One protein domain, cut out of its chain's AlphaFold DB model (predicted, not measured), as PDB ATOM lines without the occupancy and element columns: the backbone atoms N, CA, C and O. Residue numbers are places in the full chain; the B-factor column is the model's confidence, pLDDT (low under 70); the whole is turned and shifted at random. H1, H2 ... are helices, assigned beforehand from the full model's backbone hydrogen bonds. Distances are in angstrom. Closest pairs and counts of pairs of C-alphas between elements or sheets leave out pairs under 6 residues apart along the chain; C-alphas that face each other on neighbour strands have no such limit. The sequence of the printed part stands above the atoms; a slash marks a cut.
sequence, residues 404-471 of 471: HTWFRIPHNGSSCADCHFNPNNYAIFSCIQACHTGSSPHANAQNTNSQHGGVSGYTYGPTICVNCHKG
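AT A GLANCE: This is residues 404 to 471 of the 471 residues of an uncharacterized protein of Acidobacteria bacterium (UniProt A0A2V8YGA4). This is a domain of little regular structure, a winding chain of long loops with three short helices, H1, H2 and H3, at the corners of a triangle; residues 410 to 415 stick out. The printed part has 68 residues, 15 of them in the named helices, with no named strand, and its class is all helix. It is compact, with a radius of gyration of the C-alphas of 12.2 A and spans of 37 by 27 by 21 A.

IN THESE COORDINATES: Find C-alpha 416 at (-23.442, -16.271, 30.550), where H1, residues 416 to 419, begins. H2, residues 445 to 451, runs 10.1 A from first to last C-alpha. H3, residues 465 to 468, ends at (-28.035, -12.584, 50.402).

HOW THE PARTS SIT: H1, H2 and H3 are apart from one another. In H2, 2 of 3 O i to N i+4 pairs are within hydrogen-bond range; H1 and H3 are too short for such a pair.

THE WHOLE: The C-alphas of Asn 424 and Gly 454 are the farthest apart, 37.6 A. Both links, residues 420 to 444 and 452 to 464, are long. The printed part has no cut. Look for pLDDT under 70 at residues 405 to 414, 434 to 444 and 470 to 471.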
ATOM      1  N   HIS A 404     -24.164 -22.835  38.868       72.50
ATOM      2  CA  HIS A 404     -23.782 -22.066  40.045       72.50
ATOM      3  C   HIS A 404     -24.322 -22.771  41.297       72.50
ATOM      4  O   HIS A 404     -25.526 -22.978  41.432       72.50
ATOM      5  N   THR A 405     -23.433 -23.151  42.213       65.06
ATOM      6  CA  THR A 405     -23.776 -23.826  43.482       65.06
ATOM      7  C   THR A 405     -24.110 -22.861  44.617       65.06
ATOM      8  O   THR A 405     -24.417 -23.305  45.718       65.06
ATOM      9  N   TRP A 406     -23.992 -21.553  44.372       64.19
ATOM     10  CA  TRP A 406     -24.118 -20.508  45.388       64.19
ATOM     11  C   TRP A 406     -25.115 -19.419  45.009       64.19
ATOM     12  O   TRP A 406     -25.102 -18.360  45.625       64.19
ATOM     13  N   PHE A 407     -25.922 -19.616  43.968       67.31
ATOM     14  CA  PHE A 407     -26.876 -18.611  43.504       67.31
ATOM     15  C   PHE A 407     -27.974 -19.278  42.666       67.31
ATOM     16  O   PHE A 407     -27.740 -19.663  41.519       67.31
ATOM     17  N   ARG A 408     -29.181 -19.417  43.233       62.59
ATOM     18  CA  ARG A 408     -30.377 -19.907  42.526       62.59
ATOM     19  C   ARG A 408     -31.525 -18.910  42.628       62.59
ATOM     20  O   ARG A 408     -32.284 -18.910  43.588       62.59
ATOM     21  N   ILE A 409     -31.673 -18.097  41.592       56.78
ATOM     22  CA  ILE A 409     -32.832 -17.224  41.354       56.78
ATOM     23  C   ILE A 409     -33.233 -17.433  39.886       56.78
ATOM     24  O   ILE A 409     -32.335 -17.654  39.065       56.78
ATOM     25  N   PRO A 410     -34.533 -17.435  39.528       53.03
ATOM     26  CA  PRO A 410     -34.990 -17.792  38.190       53.03
ATOM     27  C   PRO A 410     -34.366 -16.909  37.112       53.03
ATOM     28  O   PRO A 410     -34.743 -15.757  36.939       53.03
ATOM     29  N   HIS A 411     -33.484 -17.508  36.323       60.03
ATOM     30  CA  HIS A 411     -33.057 -16.969  35.041       60.03
ATOM     31  C   HIS A 411     -33.166 -18.089  33.998       60.03
ATOM     32  O   HIS A 411     -32.178 -18.574  33.451       60.03
ATOM     33  N   ASN A 412     -34.409 -18.555  33.795       55.06
ATOM     34  CA  ASN A 412     -34.811 -19.558  32.801       55.06
ATOM     35  C   ASN A 412     -34.515 -19.049  31.377       55.06
ATOM     36  O   ASN A 412     -35.398 -18.516  30.709       55.06
ATOM     37  N   GLY A 413     -33.269 -19.217  30.930       59.81
ATOM     38  CA  GLY A 413     -32.823 -18.886  29.575       59.81
ATOM     39  C   GLY A 413     -31.804 -17.750  29.465       59.81
ATOM     40  O   GLY A 413     -31.514 -17.345  28.342       59.81
ATOM     41  N   SER A 414     -31.255 -17.236  30.574       69.50
ATOM     42  CA  SER A 414     -30.171 -16.243  30.506       69.50
ATOM     43  C   SER A 414     -28.865 -16.855  30.004       69.50
ATOM     44  O   SER A 414     -28.507 -17.980  30.358       69.50
ATOM     45  N   SER A 415     -28.141 -16.090  29.189       71.81
ATOM     46  CA  SER A 415     -26.805 -16.422  28.707       71.81
ATOM     47  C   SER A 415     -25.734 -16.017  29.724       71.81
ATOM     48  O   SER A 415     -25.945 -15.131  30.553       71.81
ATOM     49  N   CYS A 416     -24.547 -16.624  29.656       75.44
ATOM     50  CA  CYS A 416     -23.442 -16.271  30.550       75.44
ATOM     51  C   CYS A 416     -23.086 -14.772  30.455       75.44
ATOM     52  O   CYS A 416     -22.839 -14.132  31.475       75.44
ATOM     53  N   ALA A 417     -23.122 -14.197  29.247       74.81
ATOM     54  CA  ALA A 417     -22.803 -12.789  29.001       74.81
ATOM     55  C   ALA A 417     -23.818 -11.811  29.625       74.81
ATOM     56  O   ALA A 417     -23.481 -10.647  29.840       74.81
ATOM     57  N   ASP A 418     -25.023 -12.280  29.970       74.06
ATOM     58  CA  ASP A 418     -26.050 -11.453  30.611       74.06
ATOM     59  C   ASP A 418     -25.621 -11.034  32.027       74.06
ATOM     60  O   ASP A 418     -25.946  -9.943  32.481       74.06
ATOM     61  N   CYS A 419     -24.862 -11.881  32.729       76.25
ATOM     62  CA  CYS A 419     -24.325 -11.575  34.062       76.25
ATOM     63  C   CYS A 419     -22.837 -11.210  34.009       76.25
ATOM     64  O   CYS A 419     -22.375 -10.309  34.717       76.25
ATOM     65  N   HIS A 420     -22.084 -11.902  33.154       78.81
ATOM     66  CA  HIS A 420     -20.642 -11.777  32.999       78.81
ATOM     67  C   HIS A 420     -20.311 -10.861  31.819       78.81
ATOM     68  O   HIS A 420     -19.961 -11.297  30.725       78.81
ATOM     69  N   PHE A 421     -20.430  -9.558  32.055       75.94
ATOM     70  CA  PHE A 421     -20.318  -8.533  31.014       75.94
ATOM     71  C   PHE A 421     -18.894  -8.336  30.465       75.94
ATOM     72  O   PHE A 421     -18.725  -7.645  29.460       75.94
ATOM     73  N   ASN A 422     -17.858  -8.882  31.117       77.00
ATOM     74  CA  ASN A 422     -16.498  -8.837  30.587       77.00
ATOM     75  C   ASN A 422     -16.215 -10.102  29.756       77.00
ATOM     76  O   ASN A 422     -15.956 -11.161  30.334       77.00
ATOM     77  N   PRO A 423     -16.161  -9.998  28.415       71.56
ATOM     78  CA  PRO A 423     -15.966 -11.156  27.542       71.56
ATOM     79  C   PRO A 423     -14.599 -11.840  27.727       71.56
ATOM     80  O   PRO A 423     -14.429 -12.999  27.350       71.56
ATOM     81  N   ASN A 424     -13.633 -11.138  28.324       72.88
ATOM     82  CA  ASN A 424     -12.279 -11.627  28.561       72.88
ATOM     83  C   ASN A 424     -12.072 -12.161  29.984       72.88
ATOM     84  O   ASN A 424     -11.049 -12.785  30.244       72.88
ATOM     85  N   ASN A 425     -12.997 -11.907  30.912       74.19
ATOM     86  CA  ASN A 425     -12.886 -12.376  32.289       74.19
ATOM     87  C   ASN A 425     -14.270 -12.534  32.927       74.19
ATOM     88  O   ASN A 425     -14.814 -11.599  33.512       74.19
ATOM     89  N   TYR A 426     -14.796 -13.754  32.870       75.94
ATOM     90  CA  TYR A 426     -16.100 -14.090  33.435       75.94
ATOM     91  C   TYR A 426     -16.078 -14.164  34.973       75.94
ATOM     92  O   TYR A 426     -17.127 -14.280  35.586       75.94
ATOM     93  N   ALA A 427     -14.940 -13.998  35.658       75.75
ATOM     94  CA  ALA A 427     -14.973 -13.737  37.102       75.75
ATOM     95  C   ALA A 427     -15.558 -12.346  37.425       75.75
ATOM     96  O   ALA A 427     -15.977 -12.090  38.553       75.75
ATOM     97  N   ILE A 428     -15.600 -11.447  36.436       79.62
ATOM     98  CA  ILE A 428     -16.204 -10.123  36.557       79.62
ATOM     99  C   ILE A 428     -17.667 -10.219  36.121       79.62
ATOM    100  O   ILE A 428     -17.973 -10.467  34.956       79.62
ATOM    101  N   PHE A 429     -18.572 -10.000  37.070       81.25
ATOM    102  CA  PHE A 429     -20.012 -10.031  36.847       81.25
ATOM    103  C   PHE A 429     -20.704  -8.873  37.552       81.25
ATOM    104  O   PHE A 429     -20.150  -8.248  38.458       81.25
ATOM    105  N   SER A 430     -21.923  -8.569  37.118       80.75
ATOM    106  CA  SER A 430     -22.770  -7.583  37.775       80.75
ATOM    107  C   SER A 430     -24.224  -8.003  37.672       80.75
ATOM    108  O   SER A 430     -24.763  -8.159  36.582       80.75
ATOM    109  N   CYS A 431     -24.873  -8.137  38.823       76.06
ATOM    110  CA  CYS A 431     -26.301  -8.381  38.935       76.06
ATOM    111  C   CYS A 431     -27.102  -7.196  38.376       76.06
ATOM    112  O   CYS A 431     -28.196  -7.374  37.851       76.06
ATOM    113  N   ILE A 432     -26.571  -5.973  38.484       74.31
ATOM    114  CA  ILE A 432     -27.348  -4.763  38.191       74.31
ATOM    115  C   ILE A 432     -27.185  -4.263  36.757       74.31
ATOM    116  O   ILE A 432     -28.146  -3.749  36.199       74.31
ATOM    117  N   GLN A 433     -26.013  -4.460  36.149       71.00
ATOM    118  CA  GLN A 433     -25.611  -3.783  34.911       71.00
ATOM    119  C   GLN A 433     -26.460  -4.139  33.685       71.00
ATOM    120  O   GLN A 433     -26.713  -3.269  32.858       71.00
ATOM    121  N   ALA A 434     -26.898  -5.393  33.564       62.47
ATOM    122  CA  ALA A 434     -27.715  -5.839  32.436       62.47
ATOM    123  C   ALA A 434     -29.204  -5.965  32.789       62.47
ATOM    124  O   ALA A 434     -30.061  -5.750  31.934       62.47
ATOM    125  N   CYS A 435     -29.521  -6.305  34.044       65.31
ATOM    126  CA  CYS A 435     -30.856  -6.788  34.389       65.31
ATOM    127  C   CYS A 435     -31.546  -6.059  35.535       65.31
ATOM    128  O   CYS A 435     -32.762  -6.153  35.560       65.31
ATOM    129  N   HIS A 436     -30.860  -5.337  36.437       68.06
ATOM    130  CA  HIS A 436     -31.527  -4.607  37.534       68.06
ATOM    131  C   HIS A 436     -31.548  -3.072  37.385       68.06
ATOM    132  O   HIS A 436     -32.147  -2.407  38.233       68.06
ATOM    133  N   THR A 437     -31.011  -2.511  36.289       59.03
ATOM    134  CA  THR A 437     -31.079  -1.061  35.979       59.03
ATOM    135  C   THR A 437     -31.764  -0.677  34.645       59.03
ATOM    136  O   THR A 437     -31.714   0.490  34.264       59.03
ATOM    137  N   GLY A 438     -32.384  -1.619  33.920       58.75
ATOM    138  CA  GLY A 438     -33.134  -1.389  32.670       58.75
ATOM    139  C   GLY A 438     -34.663  -1.177  32.797       58.75
ATOM    140  O   GLY A 438     -35.248  -1.140  33.874       58.75
ATOM    141  N   SER A 439     -35.360  -1.073  31.661       54.81
ATOM    142  CA  SER A 439     -36.804  -0.744  31.576       54.81
ATOM    143  C   SER A 439     -37.762  -1.952  31.651       54.81
ATOM    144  O   SER A 439     -38.883  -1.889  31.153       54.81
ATOM    145  N   SER A 440     -37.325  -3.074  32.223       54.19
ATOM    146  CA  SER A 440     -38.126  -4.296  32.428       54.19
ATOM    147  C   SER A 440     -38.712  -4.337  33.855       54.19
ATOM    148  O   SER A 440     -38.130  -3.735  34.758       54.19
ATOM    149  N   PRO A 441     -39.836  -5.042  34.121       49.84
ATOM    150  CA  PRO A 441     -40.436  -5.138  35.460       49.84
ATOM    151  C   PRO A 441     -39.477  -5.639  36.554       49.84
ATOM    152  O   PRO A 441     -39.630  -5.267  37.714       49.84
ATOM    153  N   HIS A 442     -38.461  -6.421  36.178       54.62
ATOM    154  CA  HIS A 442     -37.402  -6.916  37.069       54.62
ATOM    155  C   HIS A 442     -36.132  -6.049  37.062       54.62
ATOM    156  O   HIS A 442     -35.137  -6.406  37.693       54.62
ATOM    157  N   ALA A 443     -36.165  -4.914  36.360       60.44
ATOM    158  CA  ALA A 443     -34.978  -4.179  35.970       60.44
ATOM    159  C   ALA A 443     -34.859  -2.756  36.492       60.44
ATOM    160  O   ALA A 443     -33.928  -2.075  36.102       60.44
ATOM    161  N   ASN A 444     -35.707  -2.299  37.408       66.75
ATOM    162  CA  ASN A 444     -35.466  -1.015  38.058       66.75
ATOM    163  C   ASN A 444     -35.162  -1.192  39.555       66.75
ATOM    164  O   ASN A 444     -35.659  -2.102  40.235       66.75
ATOM    165  N   ALA A 445     -34.319  -0.298  40.078       72.56
ATOM    166  CA  ALA A 445     -33.940  -0.303  41.484       72.56
ATOM    167  C   ALA A 445     -35.164  -0.127  42.398       72.56
ATOM    168  O   ALA A 445     -35.191  -0.689  43.480       72.56
ATOM    169  N   GLN A 446     -36.210   0.581  41.963       75.06
ATOM    170  CA  GLN A 446     -37.418   0.825  42.762       75.06
ATOM    171  C   GLN A 446     -38.212  -0.461  43.050       75.06
ATOM    172  O   GLN A 446     -38.592  -0.703  44.193       75.06
ATOM    173  N   ASN A 447     -38.396  -1.312  42.043       73.00
ATOM    174  CA  ASN A 447     -39.065  -2.607  42.130       73.00
ATOM    175  C   ASN A 447     -38.214  -3.606  42.910       73.00
ATOM    176  O   ASN A 447     -38.741  -4.393  43.684       73.00
ATOM    177  N   THR A 448     -36.891  -3.562  42.737       73.94
ATOM    178  CA  THR A 448     -35.995  -4.428  43.512       73.94
ATOM    179  C   THR A 448     -35.995  -4.003  44.983       73.94
ATOM    180  O   THR A 448     -36.160  -4.841  45.864       73.94
ATOM    181  N   ASN A 449     -35.895  -2.702  45.262       78.25
ATOM    182  CA  ASN A 449     -35.897  -2.151  46.616       78.25
ATOM    183  C   ASN A 449     -37.225  -2.410  47.339       78.25
ATOM    184  O   ASN A 449     -37.206  -2.694  48.534       78.25
ATOM    185  N   SER A 450     -38.369  -2.350  46.643       80.50
ATOM    186  CA  SER A 450     -39.680  -2.603  47.263       80.50
ATOM    187  C   SER A 450     -39.824  -4.038  47.775       80.50
ATOM    188  O   SER A 450     -40.442  -4.249  48.815       80.50
ATOM    189  N   GLN A 451     -39.187  -5.008  47.113       78.81
ATOM    190  CA  GLN A 451     -39.154  -6.410  47.550       78.81
ATOM    191  C   GLN A 451     -38.180  -6.666  48.714       78.81
ATOM    192  O   GLN A 451     -38.298  -7.676  49.398       78.81
ATOM    193  N   HIS A 452     -37.227  -5.761  48.958       80.81
ATOM    194  CA  HIS A 452     -36.214  -5.887  50.017       80.81
ATOM    195  C   HIS A 452     -36.451  -4.907  51.181       80.81
ATOM    196  O   HIS A 452     -35.566  -4.683  52.011       80.81
ATOM    197  N   GLY A 453     -37.649  -4.317  51.265       81.12
ATOM    198  CA  GLY A 453     -38.030  -3.423  52.354       81.12
ATOM    199  C   GLY A 453     -37.897  -4.105  53.720       81.12
ATOM    200  O   GLY A 453     -38.513  -5.136  53.967       81.12
ATOM    201  N   GLY A 454     -37.085  -3.527  54.610       79.12
ATOM    202  CA  GLY A 454     -36.864  -4.045  55.967       79.12
ATOM    203  C   GLY A 454     -35.789  -5.132  56.095       79.12
ATOM    204  O   GLY A 454     -35.549  -5.606  57.205       79.12
ATOM    205  N   VAL A 455     -35.099  -5.508  55.012       81.12
ATOM    206  CA  VAL A 455     -33.981  -6.464  55.070       81.12
ATOM    207  C   VAL A 455     -32.723  -5.767  55.601       81.12
ATOM    208  O   VAL A 455     -32.134  -4.910  54.941       81.12
ATOM    209  N   SER A 456     -32.297  -6.138  56.810       78.88
ATOM    210  CA  SER A 456     -31.101  -5.573  57.447       78.88
ATOM    211  C   SER A 456     -29.835  -5.893  56.645       78.88
ATOM    212  O   SER A 456     -29.568  -7.051  56.337       78.88
ATOM    213  N   GLY A 457     -29.037  -4.866  56.333       73.69
ATOM    214  CA  GLY A 457     -27.792  -5.007  55.567       73.69
ATOM    215  C   GLY A 457     -27.969  -5.080  54.045       73.69
ATOM    216  O   GLY A 457     -26.981  -5.256  53.335       73.69
ATOM    217  N   TYR A 458     -29.193  -4.918  53.528       79.88
ATOM    218  CA  TYR A 458     -29.429  -4.808  52.091       79.88
ATOM    219  C   TYR A 458     -28.826  -3.516  51.524       79.88
ATOM    220  O   TYR A 458     -29.158  -2.411  51.953       79.88
ATOM    221  N   THR A 459     -27.976  -3.656  50.507       78.50
ATOM    222  CA  THR A 459     -27.471  -2.536  49.707       78.50
ATOM    223  C   THR A 459     -27.544  -2.884  48.232       78.50
ATOM    224  O   THR A 459     -27.077  -3.947  47.816       78.50
ATOM    225  N   TYR A 460     -28.081  -1.962  47.438       77.38
ATOM    226  CA  TYR A 460     -28.183  -2.112  45.996       77.38
ATOM    227  C   TYR A 460     -26.809  -1.874  45.345       77.38
ATOM    228  O   TYR A 460     -26.400  -0.737  45.122       77.38
ATOM    229  N   GLY A 461     -26.068  -2.954  45.093       77.31
ATOM    230  CA  GLY A 461     -24.717  -2.907  44.534       77.31
ATOM    231  C   GLY A 461     -24.477  -4.002  43.495       77.31
ATOM    232  O   GLY A 461     -25.172  -5.019  43.508       77.31
ATOM    233  N   PRO A 462     -23.486  -3.825  42.601       77.50
ATOM    234  CA  PRO A 462     -23.335  -4.644  41.401       77.50
ATOM    235  C   PRO A 462     -23.105  -6.127  41.676       77.50
ATOM    236  O   PRO A 462     -23.583  -6.951  40.914       77.50
ATOM    237  N   THR A 463     -22.440  -6.490  42.769       80.25
ATOM    238  CA  THR A 463     -22.170  -7.895  43.121       80.25
ATOM    239  C   THR A 463     -22.779  -8.305  44.456       80.25
ATOM    240  O   THR A 463     -22.779  -9.481  44.794       80.25
ATOM    241  N   ILE A 464     -23.318  -7.358  45.231       80.00
ATOM    242  CA  ILE A 464     -23.689  -7.585  46.637       80.00
ATOM    243  C   ILE A 464     -24.897  -8.524  46.761       80.00
ATOM    244  O   ILE A 464     -25.009  -9.251  47.748       80.00
ATOM    245  N   CYS A 465     -25.758  -8.575  45.742       76.75
ATOM    246  CA  CYS A 465     -26.952  -9.420  45.719       76.75
ATOM    247  C   CYS A 465     -26.634 -10.902  45.995       76.75
ATOM    248  O   CYS A 465     -27.396 -11.570  46.692       76.75
ATOM    249  N   VAL A 466     -25.480 -11.405  45.534       77.25
ATOM    250  CA  VAL A 466     -25.080 -12.811  45.734       77.25
ATOM    251  C   VAL A 466     -24.807 -13.157  47.196       77.25
ATOM    252  O   VAL A 466     -24.834 -14.324  47.560       77.25
ATOM    253  N   ASN A 467     -24.550 -12.169  48.060       78.88
ATOM    254  CA  ASN A 467     -24.312 -12.431  49.479       78.88
ATOM    255  C   ASN A 467     -25.586 -12.848  50.215       78.88
ATOM    256  O   ASN A 467     -25.502 -13.626  51.163       78.88
ATOM    257  N   CYS A 468     -26.735 -12.330  49.779       77.81
ATOM    258  CA  CYS A 468     -28.035 -12.584  50.402       77.81
ATOM    259  C   CYS A 468     -28.804 -13.702  49.694       77.81
ATOM    260  O   CYS A 468     -29.559 -14.423  50.335       77.81
ATOM    261  N   HIS A 469     -28.587 -13.874  48.389       75.38
ATOM    262  CA  HIS A 469     -29.291 -14.858  47.569       75.38
ATOM    263  C   HIS A 469     -28.430 -16.086  47.253       75.38
ATOM    264  O   HIS A 469     -28.349 -16.537  46.108       75.38
ATOM    265  N   LYS A 470     -27.763 -16.618  48.282       68.38
ATOM    266  CA  LYS A 470     -27.046 -17.890  48.172       68.38
ATOM    267  C   LYS A 470     -28.058 -19.029  48.187       68.38
ATOM    268  O   LYS A 470     -28.816 -19.135  49.146       68.38
ATOM    269  N   GLY A 471     -28.093 -19.838  47.132       56.44
ATOM    270  CA  GLY A 471     -29.033 -20.953  46.976       56.44
ATOM    271  C   GLY A 471     -28.339 -22.244  46.609       56.44
ATOM    272  O   GLY A 471     -27.331 -22.147  45.875       56.44
TER     273      GLY A 471